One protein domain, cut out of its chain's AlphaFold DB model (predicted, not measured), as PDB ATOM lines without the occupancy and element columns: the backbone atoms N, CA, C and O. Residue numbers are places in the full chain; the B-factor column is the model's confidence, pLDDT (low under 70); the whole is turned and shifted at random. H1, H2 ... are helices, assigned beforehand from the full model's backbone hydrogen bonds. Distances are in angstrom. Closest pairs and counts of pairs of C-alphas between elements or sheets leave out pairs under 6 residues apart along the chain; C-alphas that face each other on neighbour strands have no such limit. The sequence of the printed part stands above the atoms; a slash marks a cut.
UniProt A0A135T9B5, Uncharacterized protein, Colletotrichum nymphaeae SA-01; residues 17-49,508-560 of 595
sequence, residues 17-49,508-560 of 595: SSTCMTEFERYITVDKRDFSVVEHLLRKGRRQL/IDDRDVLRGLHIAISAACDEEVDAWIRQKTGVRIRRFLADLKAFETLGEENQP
ATOM      1  N   SER A  17      36.210  17.305 -11.090       75.81
ATOM      2  CA  SER A  17      36.353  16.565  -9.837       75.81
ATOM      3  C   SER A  17      35.158  16.779  -8.882       75.81
ATOM      4  O   SER A  17      34.547  15.812  -8.430       75.81
ATOM      5  N   SER A  18      34.724  18.027  -8.653       79.75
ATOM      6  CA  SER A  18      33.617  18.367  -7.737       79.75
ATOM      7  C   SER A  18      32.244  17.881  -8.221       79.75
ATOM      8  O   SER A  18      31.453  17.361  -7.428       79.75
ATOM      9  N   THR A  19      31.968  17.967  -9.526       81.50
ATOM     10  CA  THR A  19      30.765  17.381 -10.136       81.50
ATOM     11  C   THR A  19      30.816  15.855 -10.102       81.50
ATOM     12  O   THR A  19      29.814  15.223  -9.785       81.50
ATOM     13  N   CYS A  20      31.983  15.246 -10.335       78.19
ATOM     14  CA  CYS A  20      32.146  13.795 -10.246       78.19
ATOM     15  C   CYS A  20      31.898  13.274  -8.817       78.19
ATOM     16  O   CYS A  20      31.139  12.323  -8.634       78.19
ATOM     17  N   MET A  21      32.456  13.936  -7.796       82.44
ATOM     18  CA  MET A  21      32.219  13.592  -6.389       82.44
ATOM     19  C   MET A  21      30.751  13.775  -5.981       82.44
ATOM     20  O   MET A  21      30.200  12.904  -5.311       82.44
ATOM     21  N   THR A  22      30.098  14.871  -6.388       84.69
ATOM     22  CA  THR A  22      28.700  15.145  -5.998       84.69
ATOM     23  C   THR A  22      27.679  14.271  -6.725       84.69
ATOM     24  O   THR A  22      26.682  13.901  -6.110       84.69
ATOM     25  N   GLU A  23      27.918  13.871  -7.978       80.38
ATOM     26  CA  GLU A  23      27.144  12.791  -8.609       80.38
ATOM     27  C   GLU A  23      27.389  11.464  -7.877       80.38
ATOM     28  O   GLU A  23      26.435  10.781  -7.510       80.38
ATOM     29  N   PHE A  24      28.646  11.117  -7.569       80.69
ATOM     30  CA  PHE A  24      28.955   9.876  -6.855       80.69
ATOM     31  C   PHE A  24      28.295   9.809  -5.467       80.69
ATOM     32  O   PHE A  24      27.812   8.747  -5.088       80.69
ATOM     33  N   GLU A  25      28.189  10.916  -4.721       82.88
ATOM     34  CA  GLU A  25      27.447  10.940  -3.448       82.88
ATOM     35  C   GLU A  25      25.922  10.784  -3.594       82.88
ATOM     36  O   GLU A  25      25.275  10.435  -2.609       82.88
ATOM     37  N   ARG A  26      25.333  10.933  -4.792       82.94
ATOM     38  CA  ARG A  26      23.932  10.526  -5.033       82.94
ATOM     39  C   ARG A  26      23.786   9.026  -5.270       82.94
ATOM     40  O   ARG A  26      22.772   8.461  -4.881       82.94
ATOM     41  N   TYR A  27      24.788   8.381  -5.870       71.62
ATOM     42  CA  TYR A  27      24.787   6.932  -6.122       71.62
ATOM     43  C   TYR A  27      25.465   6.114  -5.007       71.62
ATOM     44  O   TYR A  27      25.383   4.891  -5.010       71.62
ATOM     45  N   ILE A  28      26.097   6.746  -4.010       77.50
ATOM     46  CA  ILE A  28      26.729   6.054  -2.869       77.50
ATOM     47  C   ILE A  28      25.717   5.376  -1.924       77.50
ATOM     48  O   ILE A  28      26.104   4.577  -1.071       77.50
ATOM     49  N   THR A  29      24.437   5.730  -2.054       74.12
ATOM     50  CA  THR A  29      23.296   5.128  -1.354       74.12
ATOM     51  C   THR A  29      22.704   3.924  -2.089       74.12
ATOM     52  O   THR A  29      21.896   3.220  -1.488       74.12
ATOM     53  N   VAL A  30      23.118   3.653  -3.340       69.69
ATOM     54  CA  VAL A  30      22.890   2.353  -3.995       69.69
ATOM     55  C   VAL A  30      23.567   1.291  -3.138       69.69
ATOM     56  O   VAL A  30      24.705   1.472  -2.687       69.69
ATOM     57  N   ASP A  31      22.847   0.221  -2.823       66.00
ATOM     58  CA  ASP A  31      23.198  -0.580  -1.667       66.00
ATOM     59  C   ASP A  31      24.429  -1.448  -1.958       66.00
ATOM     60  O   ASP A  31      24.681  -1.909  -3.076       66.00
ATOM     61  N   LYS A  32      25.234  -1.729  -0.929       68.56
ATOM     62  CA  LYS A  32      26.455  -2.542  -1.097       68.56
ATOM     63  C   LYS A  32      26.143  -3.979  -1.530       68.56
ATOM     64  O   LYS A  32      27.035  -4.682  -2.009       68.56
ATOM     65  N   ARG A  33      24.883  -4.401  -1.379       64.25
ATOM     66  CA  ARG A  33      24.335  -5.641  -1.931       64.25
ATOM     67  C   ARG A  33      24.337  -5.630  -3.457       64.25
ATOM     68  O   ARG A  33      24.823  -6.596  -4.033       64.25
ATOM     69  N   ASP A  34      23.934  -4.541  -4.090       64.88
ATOM     70  CA  ASP A  34      23.727  -4.445  -5.541       64.88
ATOM     71  C   ASP A  34      25.073  -4.551  -6.276       64.88
ATOM     72  O   ASP A  34      25.260  -5.385  -7.163       64.88
ATOM     73  N   PHE A  35      26.092  -3.838  -5.784       64.62
ATOM     74  CA  PHE A  35      27.481  -4.011  -6.229       64.62
ATOM     75  C   PHE A  35      28.000  -5.448  -6.030       64.62
ATOM     76  O   PHE A  35      28.785  -5.940  -6.845       64.62
ATOM     77  N   SER A  36      27.556  -6.153  -4.981       55.53
ATOM     78  CA  SER A  36      27.911  -7.562  -4.764       55.53
ATOM     79  C   SER A  36      27.161  -8.525  -5.696       55.53
ATOM     80  O   SER A  36      27.727  -9.551  -6.075       55.53
ATOM     81  N   VAL A  37      25.937  -8.183  -6.122       57.78
ATOM     82  CA  VAL A  37      25.166  -8.911  -7.144       57.78
ATOM     83  C   VAL A  37      25.837  -8.743  -8.505       57.78
ATOM     84  O   VAL A  37      26.146  -9.747  -9.143       57.78
ATOM     85  N   VAL A  38      26.201  -7.520  -8.900       64.12
ATOM     86  CA  VAL A  38      26.970  -7.257 -10.130       64.12
ATOM     87  C   VAL A  38      28.312  -8.006 -10.118       64.12
ATOM     88  O   VAL A  38      28.644  -8.700 -11.083       64.12
ATOM     89  N   GLU A  39      29.071  -7.973  -9.013       75.62
ATOM     90  CA  GLU A  39      30.320  -8.742  -8.902       75.62
ATOM     91  C   GLU A  39      30.074 -10.266  -8.943       75.62
ATOM     92  O   GLU A  39      30.847 -11.017  -9.553       75.62
ATOM     93  N   HIS A  40      28.985 -10.751  -8.335       66.62
ATOM     94  CA  HIS A  40      28.579 -12.153  -8.410       66.62
ATOM     95  C   HIS A  40      28.234 -12.560  -9.845       66.62
ATOM     96  O   HIS A  40      28.704 -13.604 -10.299       66.62
ATOM     97  N   LEU A  41      27.458 -11.755 -10.572       58.78
ATOM     98  CA  LEU A  41      27.067 -11.997 -11.961       58.78
ATOM     99  C   LEU A  41      28.292 -12.040 -12.882       58.78
ATOM    100  O   LEU A  41      28.445 -13.007 -13.630       58.78
ATOM    101  N   LEU A  42      29.227 -11.092 -12.750       70.81
ATOM    102  CA  LEU A  42      30.497 -11.100 -13.491       70.81
ATOM    103  C   LEU A  42      31.329 -12.365 -13.191       70.81
ATOM    104  O   LEU A  42      31.800 -13.043 -14.109       70.81
ATOM    105  N   ARG A  43      31.452 -12.767 -11.917       77.75
ATOM    106  CA  ARG A  43      32.128 -14.026 -11.529       77.75
ATOM    107  C   ARG A  43      31.402 -15.282 -12.030       77.75
ATOM    108  O   ARG A  43      32.056 -16.270 -12.367       77.75
ATOM    109  N   LYS A  44      30.069 -15.272 -12.066       77.94
ATOM    110  CA  LYS A  44      29.212 -16.381 -12.517       77.94
ATOM    111  C   LYS A  44      29.305 -16.560 -14.032       77.94
ATOM    112  O   LYS A  44      29.543 -17.680 -14.481       77.94
ATOM    113  N   GLY A  45      29.230 -15.465 -14.792       76.88
ATOM    114  CA  GLY A  45      29.473 -15.437 -16.235       76.88
ATOM    115  C   GLY A  45      30.875 -15.934 -16.584       76.88
ATOM    116  O   GLY A  45      31.016 -16.837 -17.406       76.88
ATOM    117  N   ARG A  46      31.905 -15.464 -15.864       72.62
ATOM    118  CA  ARG A  46      33.283 -15.962 -16.008       72.62
ATOM    119  C   ARG A  46      33.393 -17.478 -15.799       72.62
ATOM    120  O   ARG A  46      33.977 -18.157 -16.636       72.62
ATOM    121  N   ARG A  47      32.809 -18.033 -14.729       81.56
ATOM    122  CA  ARG A  47      32.830 -19.492 -14.478       81.56
ATOM    123  C   ARG A  47      32.092 -20.289 -15.556       81.56
ATOM    124  O   ARG A  47      32.503 -21.404 -15.875       81.56
ATOM    125  N   GLN A  48      31.017 -19.742 -16.122       74.75
ATOM    126  CA  GLN A  48      30.321 -20.362 -17.253       74.75
ATOM    127  C   GLN A  48      31.181 -20.324 -18.525       74.75
ATOM    128  O   GLN A  48      31.326 -21.357 -19.170       74.75
ATOM    129  N   LEU A  49      31.831 -19.197 -18.832       73.25
ATOM    130  CA  LEU A  49      32.800 -19.083 -19.930       73.25
ATOM    131  C   LEU A  49      33.981 -20.053 -19.773       73.25
ATOM    132  O   LEU A  49      34.293 -20.771 -20.715       73.25
ATOM    133  N   ILE A 508      17.111  -2.239 -14.022       84.12
ATOM    134  CA  ILE A 508      18.290  -1.380 -14.193       84.12
ATOM    135  C   ILE A 508      18.405  -0.962 -15.666       84.12
ATOM    136  O   ILE A 508      18.844  -1.744 -16.509       84.12
ATOM    137  N   ASP A 509      18.053   0.287 -15.971       89.56
ATOM    138  CA  ASP A 509      18.182   0.868 -17.312       89.56
ATOM    139  C   ASP A 509      19.641   0.836 -17.821       89.56
ATOM    140  O   ASP A 509      20.560   1.316 -17.149       89.56
ATOM    141  N   ASP A 510      19.851   0.413 -19.077       89.62
ATOM    142  CA  ASP A 510      21.155   0.491 -19.774       89.62
ATOM    143  C   ASP A 510      21.757   1.909 -19.712       89.62
ATOM    144  O   ASP A 510      22.974   2.096 -19.646       89.62
ATOM    145  N   ARG A 511      20.893   2.935 -19.705       90.19
ATOM    146  CA  ARG A 511      21.276   4.345 -19.569       90.19
ATOM    147  C   ARG A 511      22.010   4.617 -18.250       90.19
ATOM    148  O   ARG A 511      22.940   5.422 -18.250       90.19
ATOM    149  N   ASP A 512      21.639   3.953 -17.161       86.50
ATOM    150  CA  ASP A 512      22.267   4.132 -15.848       86.50
ATOM    151  C   ASP A 512      23.522   3.282 -15.678       86.50
ATOM    152  O   ASP A 512      24.501   3.760 -15.103       86.50
ATOM    153  N   VAL A 513      23.578   2.105 -16.310       88.38
ATOM    154  CA  VAL A 513      24.832   1.349 -16.474       88.38
ATOM    155  C   VAL A 513      25.872   2.190 -17.229       88.38
ATOM    156  O   VAL A 513      27.019   2.310 -16.793       88.38
ATOM    157  N   LEU A 514      25.471   2.840 -18.329       89.25
ATOM    158  CA  LEU A 514      26.340   3.718 -19.119       89.25
ATOM    159  C   LEU A 514      26.729   5.002 -18.366       89.25
ATOM    160  O   LEU A 514      27.892   5.406 -18.437       89.25
ATOM    161  N   ARG A 515      25.812   5.622 -17.604       88.25
ATOM    162  CA  ARG A 515      26.141   6.765 -16.728       88.25
ATOM    163  C   ARG A 515      27.136   6.370 -15.634       88.25
ATOM    164  O   ARG A 515      28.139   7.059 -15.463       88.25
ATOM    165  N   GLY A 516      26.920   5.244 -14.955       89.31
ATOM    166  CA  GLY A 516      27.836   4.715 -13.942       89.31
ATOM    167  C   GLY A 516      29.227   4.407 -14.505       89.31
ATOM    168  O   GLY A 516      30.234   4.767 -13.893       89.31
ATOM    169  N   LEU A 517      29.302   3.823 -15.706       91.19
ATOM    170  CA  LEU A 517      30.567   3.582 -16.403       91.19
ATOM    171  C   LEU A 517      31.271   4.892 -16.799       91.19
ATOM    172  O   LEU A 517      32.486   4.995 -16.636       91.19
ATOM    173  N   HIS A 518      30.535   5.904 -17.266       88.06
ATOM    174  CA  HIS A 518      31.105   7.215 -17.584       88.06
ATOM    175  C   HIS A 518      31.672   7.906 -16.333       88.06
ATOM    176  O   HIS A 518      32.819   8.344 -16.355       88.06
ATOM    177  N   ILE A 519      30.926   7.909 -15.220       87.75
ATOM    178  CA  ILE A 519      31.394   8.422 -13.920       87.75
ATOM    179  C   ILE A 519      32.654   7.670 -13.469       87.75
ATOM    180  O   ILE A 519      33.622   8.301 -13.051       87.75
ATOM    181  N   ALA A 520      32.689   6.340 -13.606       90.06
ATOM    182  CA  ALA A 520      33.864   5.536 -13.273       90.06
ATOM    183  C   ALA A 520      35.086   5.876 -14.148       90.06
ATOM    184  O   ALA A 520      36.201   5.940 -13.634       90.06
ATOM    185  N   ILE A 521      34.905   6.130 -15.448       90.69
ATOM    186  CA  ILE A 521      35.993   6.553 -16.344       90.69
ATOM    187  C   ILE A 521      36.492   7.954 -15.960       90.69
ATOM    188  O   ILE A 521      37.699   8.136 -15.809       90.69
ATOM    189  N   SER A 522      35.597   8.920 -15.724       89.19
ATOM    190  CA  SER A 522      35.966  10.268 -15.262       89.19
ATOM    191  C   SER A 522      36.731  10.229 -13.936       89.19
ATOM    192  O   SER A 522      37.794  10.835 -13.818       89.19
ATOM    193  N   ALA A 523      36.240   9.458 -12.964       89.12
ATOM    194  CA  ALA A 523      36.883   9.263 -11.668       89.12
ATOM    195  C   ALA A 523      38.217   8.506 -11.751       89.12
ATOM    196  O   ALA A 523      39.062   8.664 -10.880       89.12
ATOM    197  N   ALA A 524      38.431   7.684 -12.782       92.94
ATOM    198  CA  ALA A 524      39.698   6.993 -13.007       92.94
ATOM    199  C   ALA A 524      40.774   7.885 -13.657       92.94
ATOM    200  O   ALA A 524      41.951   7.522 -13.625       92.94
ATOM    201  N   CYS A 525      40.393   9.035 -14.226       93.75
ATOM    202  CA  CYS A 525      41.320  10.048 -14.736       93.75
ATOM    203  C   CYS A 525      41.872  10.970 -13.633       93.75
ATOM    204  O   CYS A 525      42.944  11.543 -13.814       93.75
ATOM    205  N   ASP A 526      41.171  11.098 -12.501       94.62
ATOM    206  CA  ASP A 526      41.573  11.909 -11.347       94.62
ATOM    207  C   ASP A 526      42.034  10.997 -10.191       94.62
ATOM    208  O   ASP A 526      41.276  10.185  -9.659       94.62
ATOM    209  N   GLU A 527      43.307  11.104  -9.801       94.62
ATOM    210  CA  GLU A 527      43.880  10.277  -8.731       94.62
ATOM    211  C   GLU A 527      43.287  10.597  -7.348       94.62
ATOM    212  O   GLU A 527      43.190   9.691  -6.515       94.62
ATOM    213  N   GLU A 528      42.829  11.828  -7.104       94.94
ATOM    214  CA  GLU A 528      42.190  12.202  -5.839       94.94
ATOM    215  C   GLU A 528      40.778  11.606  -5.742       94.94
ATOM    216  O   GLU A 528      40.400  11.078  -4.690       94.94
ATOM    217  N   VAL A 529      40.033  11.565  -6.853       91.88
ATOM    218  CA  VAL A 529      38.695  10.948  -6.907       91.88
ATOM    219  C   VAL A 529      38.777   9.416  -6.843       91.88
ATOM    220  O   VAL A 529      38.045   8.816  -6.054       91.88
ATOM    221  N   ASP A 530      39.698   8.757  -7.563       93.94
ATOM    222  CA  ASP A 530      39.950   7.309  -7.406       93.94
ATOM    223  C   ASP A 530      40.391   6.965  -5.970       93.94
ATOM    224  O   ASP A 530      39.982   5.937  -5.427       93.94
ATOM    225  N   ALA A 531      41.175   7.827  -5.309       95.31
ATOM    226  CA  ALA A 531      41.560   7.644  -3.910       95.31
ATOM    227  C   ALA A 531      40.380   7.820  -2.934       95.31
ATOM    228  O   ALA A 531      40.222   7.000  -2.024       95.31
ATOM    229  N   TRP A 532      39.532   8.832  -3.129       94.06
ATOM    230  CA  TRP A 532      38.360   9.096  -2.289       94.06
ATOM    231  C   TRP A 532      37.255   8.043  -2.482       94.06
ATOM    232  O   TRP A 532      36.750   7.499  -1.494       94.06
ATOM    233  N   ILE A 533      36.946   7.638  -3.721       91.38
ATOM    234  CA  ILE A 533      36.003   6.534  -3.982       91.38
ATOM    235  C   ILE A 533      36.550   5.228  -3.400       91.38
ATOM    236  O   ILE A 533      35.795   4.475  -2.779       91.38
ATOM    237  N   ARG A 534      37.863   4.977  -3.484       94.88
ATOM    238  CA  ARG A 534      38.497   3.840  -2.800       94.88
ATOM    239  C   ARG A 534      38.372   3.926  -1.278       94.88
ATOM    240  O   ARG A 534      38.173   2.893  -0.646       94.88
ATOM    241  N   GLN A 535      38.458   5.111  -0.675       95.38
ATOM    242  CA  GLN A 535      38.251   5.287   0.767       95.38
ATOM    243  C   GLN A 535      36.796   4.997   1.182       95.38
ATOM    244  O   GLN A 535      36.572   4.397   2.232       95.38
ATOM    245  N   LYS A 536      35.812   5.374   0.354       93.56
ATOM    246  CA  LYS A 536      34.375   5.147   0.600       93.56
ATOM    247  C   LYS A 536      33.926   3.694   0.334       93.56
ATOM    248  O   LYS A 536      33.136   3.137   1.102       93.56
ATOM    249  N   THR A 537      34.410   3.079  -0.748       90.38
ATOM    250  CA  THR A 537      33.942   1.767  -1.257       90.38
ATOM    251  C   THR A 537      34.893   0.600  -0.973       90.38
ATOM    252  O   THR A 537      34.458  -0.546  -0.938       90.38
ATOM    253  N   GLY A 538      36.188   0.871  -0.791       93.88
ATOM    254  CA  GLY A 538      37.270  -0.123  -0.783       93.88
ATOM    255  C   GLY A 538      37.845  -0.456  -2.170       93.88
ATOM    256  O   GLY A 538      38.949  -1.003  -2.254       93.88
ATOM    257  N   VAL A 539      37.153  -0.107  -3.260       92.50
ATOM    258  CA  VAL A 539      37.508  -0.483  -4.639       92.50
ATOM    259  C   VAL A 539      38.389   0.588  -5.290       92.50
ATOM    260  O   VAL A 539      38.096   1.774  -5.211       92.50
ATOM    261  N   ARG A 540      39.467   0.180  -5.974       93.69
ATOM    262  CA  ARG A 540      40.205   1.057  -6.904       93.69
ATOM    263  C   ARG A 540      39.531   1.011  -8.267       93.69
ATOM    264  O   ARG A 540      39.542  -0.049  -8.896       93.69
ATOM    265  N   ILE A 541      39.021   2.135  -8.753       93.56
ATOM    266  CA  ILE A 541      38.318   2.214 -10.037       93.56
ATOM    267  C   ILE A 541      39.293   1.932 -11.177       93.56
ATOM    268  O   ILE A 541      39.020   1.087 -12.027       93.56
ATOM    269  N   ARG A 542      40.501   2.513 -11.121       93.88
ATOM    270  CA  ARG A 542      41.579   2.214 -12.084       93.88
ATOM    271  C   ARG A 542      41.955   0.726 -12.138       93.88
ATOM    272  O   ARG A 542      42.440   0.263 -13.167       93.88
ATOM    273  N   ARG A 543      41.722  -0.046 -11.065       93.56
ATOM    274  CA  ARG A 543      41.891  -1.511 -11.086       93.56
ATOM    275  C   ARG A 543      40.655  -2.217 -11.638       93.56
ATOM    276  O   ARG A 543      40.812  -3.075 -12.496       93.56
ATOM    277  N   PHE A 544      39.461  -1.832 -11.193       92.56
ATOM    278  CA  PHE A 544      38.189  -2.376 -11.671       92.56
ATOM    279  C   PHE A 544      38.035  -2.240 -13.194       92.56
ATOM    280  O   PHE A 544      37.765  -3.231 -13.861       92.56
ATOM    281  N   LEU A 545      38.317  -1.066 -13.768       93.25
ATOM    282  CA  LEU A 545      38.293  -0.849 -15.220       93.25
ATOM    283  C   LEU A 545      39.352  -1.684 -15.966       93.25
ATOM    284  O   LEU A 545      39.094  -2.170 -17.065       93.25
ATOM    285  N   ALA A 546      40.529  -1.903 -15.368       92.50
ATOM    286  CA  ALA A 546      41.556  -2.773 -15.947       92.50
ATOM    287  C   ALA A 546      41.159  -4.263 -15.904       92.50
ATOM    288  O   ALA A 546      41.457  -5.003 -16.840       92.50
ATOM    289  N   ASP A 547      40.459  -4.697 -14.851       90.19
ATOM    290  CA  ASP A 547      39.864  -6.034 -14.769       90.19
ATOM    291  C   ASP A 547      38.659  -6.184 -15.721       90.19
ATOM    292  O   ASP A 547      38.497  -7.251 -16.309       90.19
ATOM    293  N   LEU A 548      37.874  -5.122 -15.964       87.69
ATOM    294  CA  LEU A 548      36.833  -5.116 -17.001       87.69
ATOM    295  C   LEU A 548      37.422  -5.266 -18.409       87.69
ATOM    296  O   LEU A 548      36.931  -6.076 -19.194       87.69
ATOM    297  N   LYS A 549      38.515  -4.556 -18.719       81.81
ATOM    298  CA  LYS A 549      39.200  -4.677 -20.017       81.81
ATOM    299  C   LYS A 549      39.741  -6.090 -20.286       81.81
ATOM    300  O   LYS A 549      39.859  -6.497 -21.437       81.81
ATOM    301  N   ALA A 550      40.006  -6.882 -19.248       81.00
ATOM    302  CA  ALA A 550      40.379  -8.289 -19.404       81.00
ATOM    303  C   ALA A 550      39.211  -9.211 -19.829       81.00
ATOM    304  O   ALA A 550      39.458 -10.370 -20.160       81.00
ATOM    305  N   PHE A 551      37.957  -8.734 -19.828       69.75
ATOM    306  CA  PHE A 551      36.817  -9.450 -20.416       69.75
ATOM    307  C   PHE A 551      36.593  -9.102 -21.896       69.75
ATOM    308  O   PHE A 551      36.112  -9.953 -22.640       69.75
ATOM    309  N   GLU A 552      36.980  -7.900 -22.340       76.75
ATOM    310  CA  GLU A 552      36.886  -7.453 -23.742       76.75
ATOM    311  C   GLU A 552      37.617  -8.432 -24.683       76.75
ATOM    312  O   GLU A 552      37.043  -8.938 -25.650       76.75
ATOM    313  N   THR A 553      38.836  -8.830 -24.307       70.94
ATOM    314  CA  THR A 553      39.652  -9.810 -25.047       70.94
ATOM    315  C   THR A 553      39.048 -11.220 -25.104       70.94
ATOM    316  O   THR A 553      39.335 -11.962 -26.041       70.94
ATOM    317  N   LEU A 554      38.183 -11.600 -24.153       63.38
ATOM    318  CA  LEU A 554      37.467 -12.887 -24.173       63.38
ATOM    319  C   LEU A 554      36.250 -12.870 -25.113       63.38
ATOM    320  O   LEU A 554      35.811 -13.928 -25.570       63.38
ATOM    321  N   GLY A 555      35.710 -11.686 -25.417       61.78
ATOM    322  CA  GLY A 555      34.713 -11.509 -26.470       61.78
ATOM    323  C   GLY A 555      35.334 -11.676 -27.858       61.78
ATOM    324  O   GLY A 555      34.818 -12.431 -28.681       61.78
ATOM    325  N   GLU A 556      36.475 -11.025 -28.095       59.88
ATOM    326  CA  GLU A 556      37.134 -10.992 -29.406       59.88
ATOM    327  C   GLU A 556      37.744 -12.347 -29.823       59.88
ATOM    328  O   GLU A 556      37.594 -12.756 -30.976       59.88
ATOM    329  N   GLU A 557      38.335 -13.117 -28.894       58.81
ATOM    330  CA  GLU A 557      38.934 -14.435 -29.202       58.81
ATOM    331  C   GLU A 557      37.906 -15.473 -29.724       58.81
ATOM    332  O   GLU A 557      38.275 -16.477 -30.340       58.81
ATOM    333  N   ASN A 558      36.604 -15.217 -29.548       57.94
ATOM    334  CA  ASN A 558      35.526 -16.055 -30.078       57.94
ATOM    335  C   ASN A 558      35.170 -15.793 -31.554       57.94
ATOM    336  O   ASN A 558      34.327 -16.514 -32.090       57.94
ATOM    337  N   GLN A 559      35.812 -14.844 -32.251       63.75
ATOM    338  CA  GLN A 559      35.780 -14.818 -33.717       63.75
ATOM    339  C   GLN A 559      36.893 -15.738 -34.265       63.75
ATOM    340  O   GLN A 559      38.067 -15.364 -34.249       63.75
ATOM    341  N   PRO A 560      36.583 -16.958 -34.755       64.06
ATOM    342  CA  PRO A 560      37.615 -17.854 -35.254       64.06
ATOM    343  C   PRO A 560      38.227 -17.278 -36.532       64.06
ATOM    344  O   PRO A 560      37.522 -17.138 -37.531       64.06
TER     345      PRO A 560
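This is residues 17 to 49 and 508 to 560 of the 595 residues of an uncharacterized protein of Colletotrichum nymphaeae SA-01 (UniProt A0A135T9B5). H1, H4 and the later residues of H3 gather into a small head, and two long helices, H2 and H5, reach from it as arms that run much the same way. Residues 508 to 515, of which 510 to 515 belong to H3, stick out, and so do residues 555 to 560, of which 555 and 556 are the last two of H5. The printed part has 86 residues with five named helices, H1 to H5 in order, and no named strand: all helix, mostly crossed in packing. It is only just compact, close to loose, with a radius of gyration of the C-alphas of 14.2 A, and spans 46 by 26 by 24 A.

Start at H1, residues 17 to 27. It touches H3, residues 510 to 525, through 519 to 523 of H3 alone, at a steep tilt of 39 degrees, opposite ways; the closest C-alphas, of Cys 20 and Ile 519, are 6.6 A apart. H1 only just touches H4, residues 527 to 537, with 3 pairs of C-alphas within 8 A, the closest those of Ser 17 and Val 529 at 6.8 A. H5, residues 541 to 556, touches H3 with 541 to 545 alone, closest at the C-alphas of Ala 524 and Arg 542, 5.2 A. H2, residues 32 to 49, touches no helix but is near H5. In H2, H3 and H4 every O i to N i+4 pair is within hydrogen-bond range; H1 has 6 of 7 and H5 7 of 12.

Find C-alpha 17 at (36.353, 16.565, -9.837), where H1 begins. H2 runs 25.9 A from C-alpha 32 to C-alpha 49, H3 22.9 A, and H5 23.5 A to C-alpha 556 at (37.134, -10.992, -29.406).

Residues 50 to 507 are not printed, and C-alphas 49 and 508 are 23.6 A apart across the cut. The links printed whole are tight. Look for pLDDT under 70 at residues 30 to 38, 40 to 41, 551 and 554 to 560.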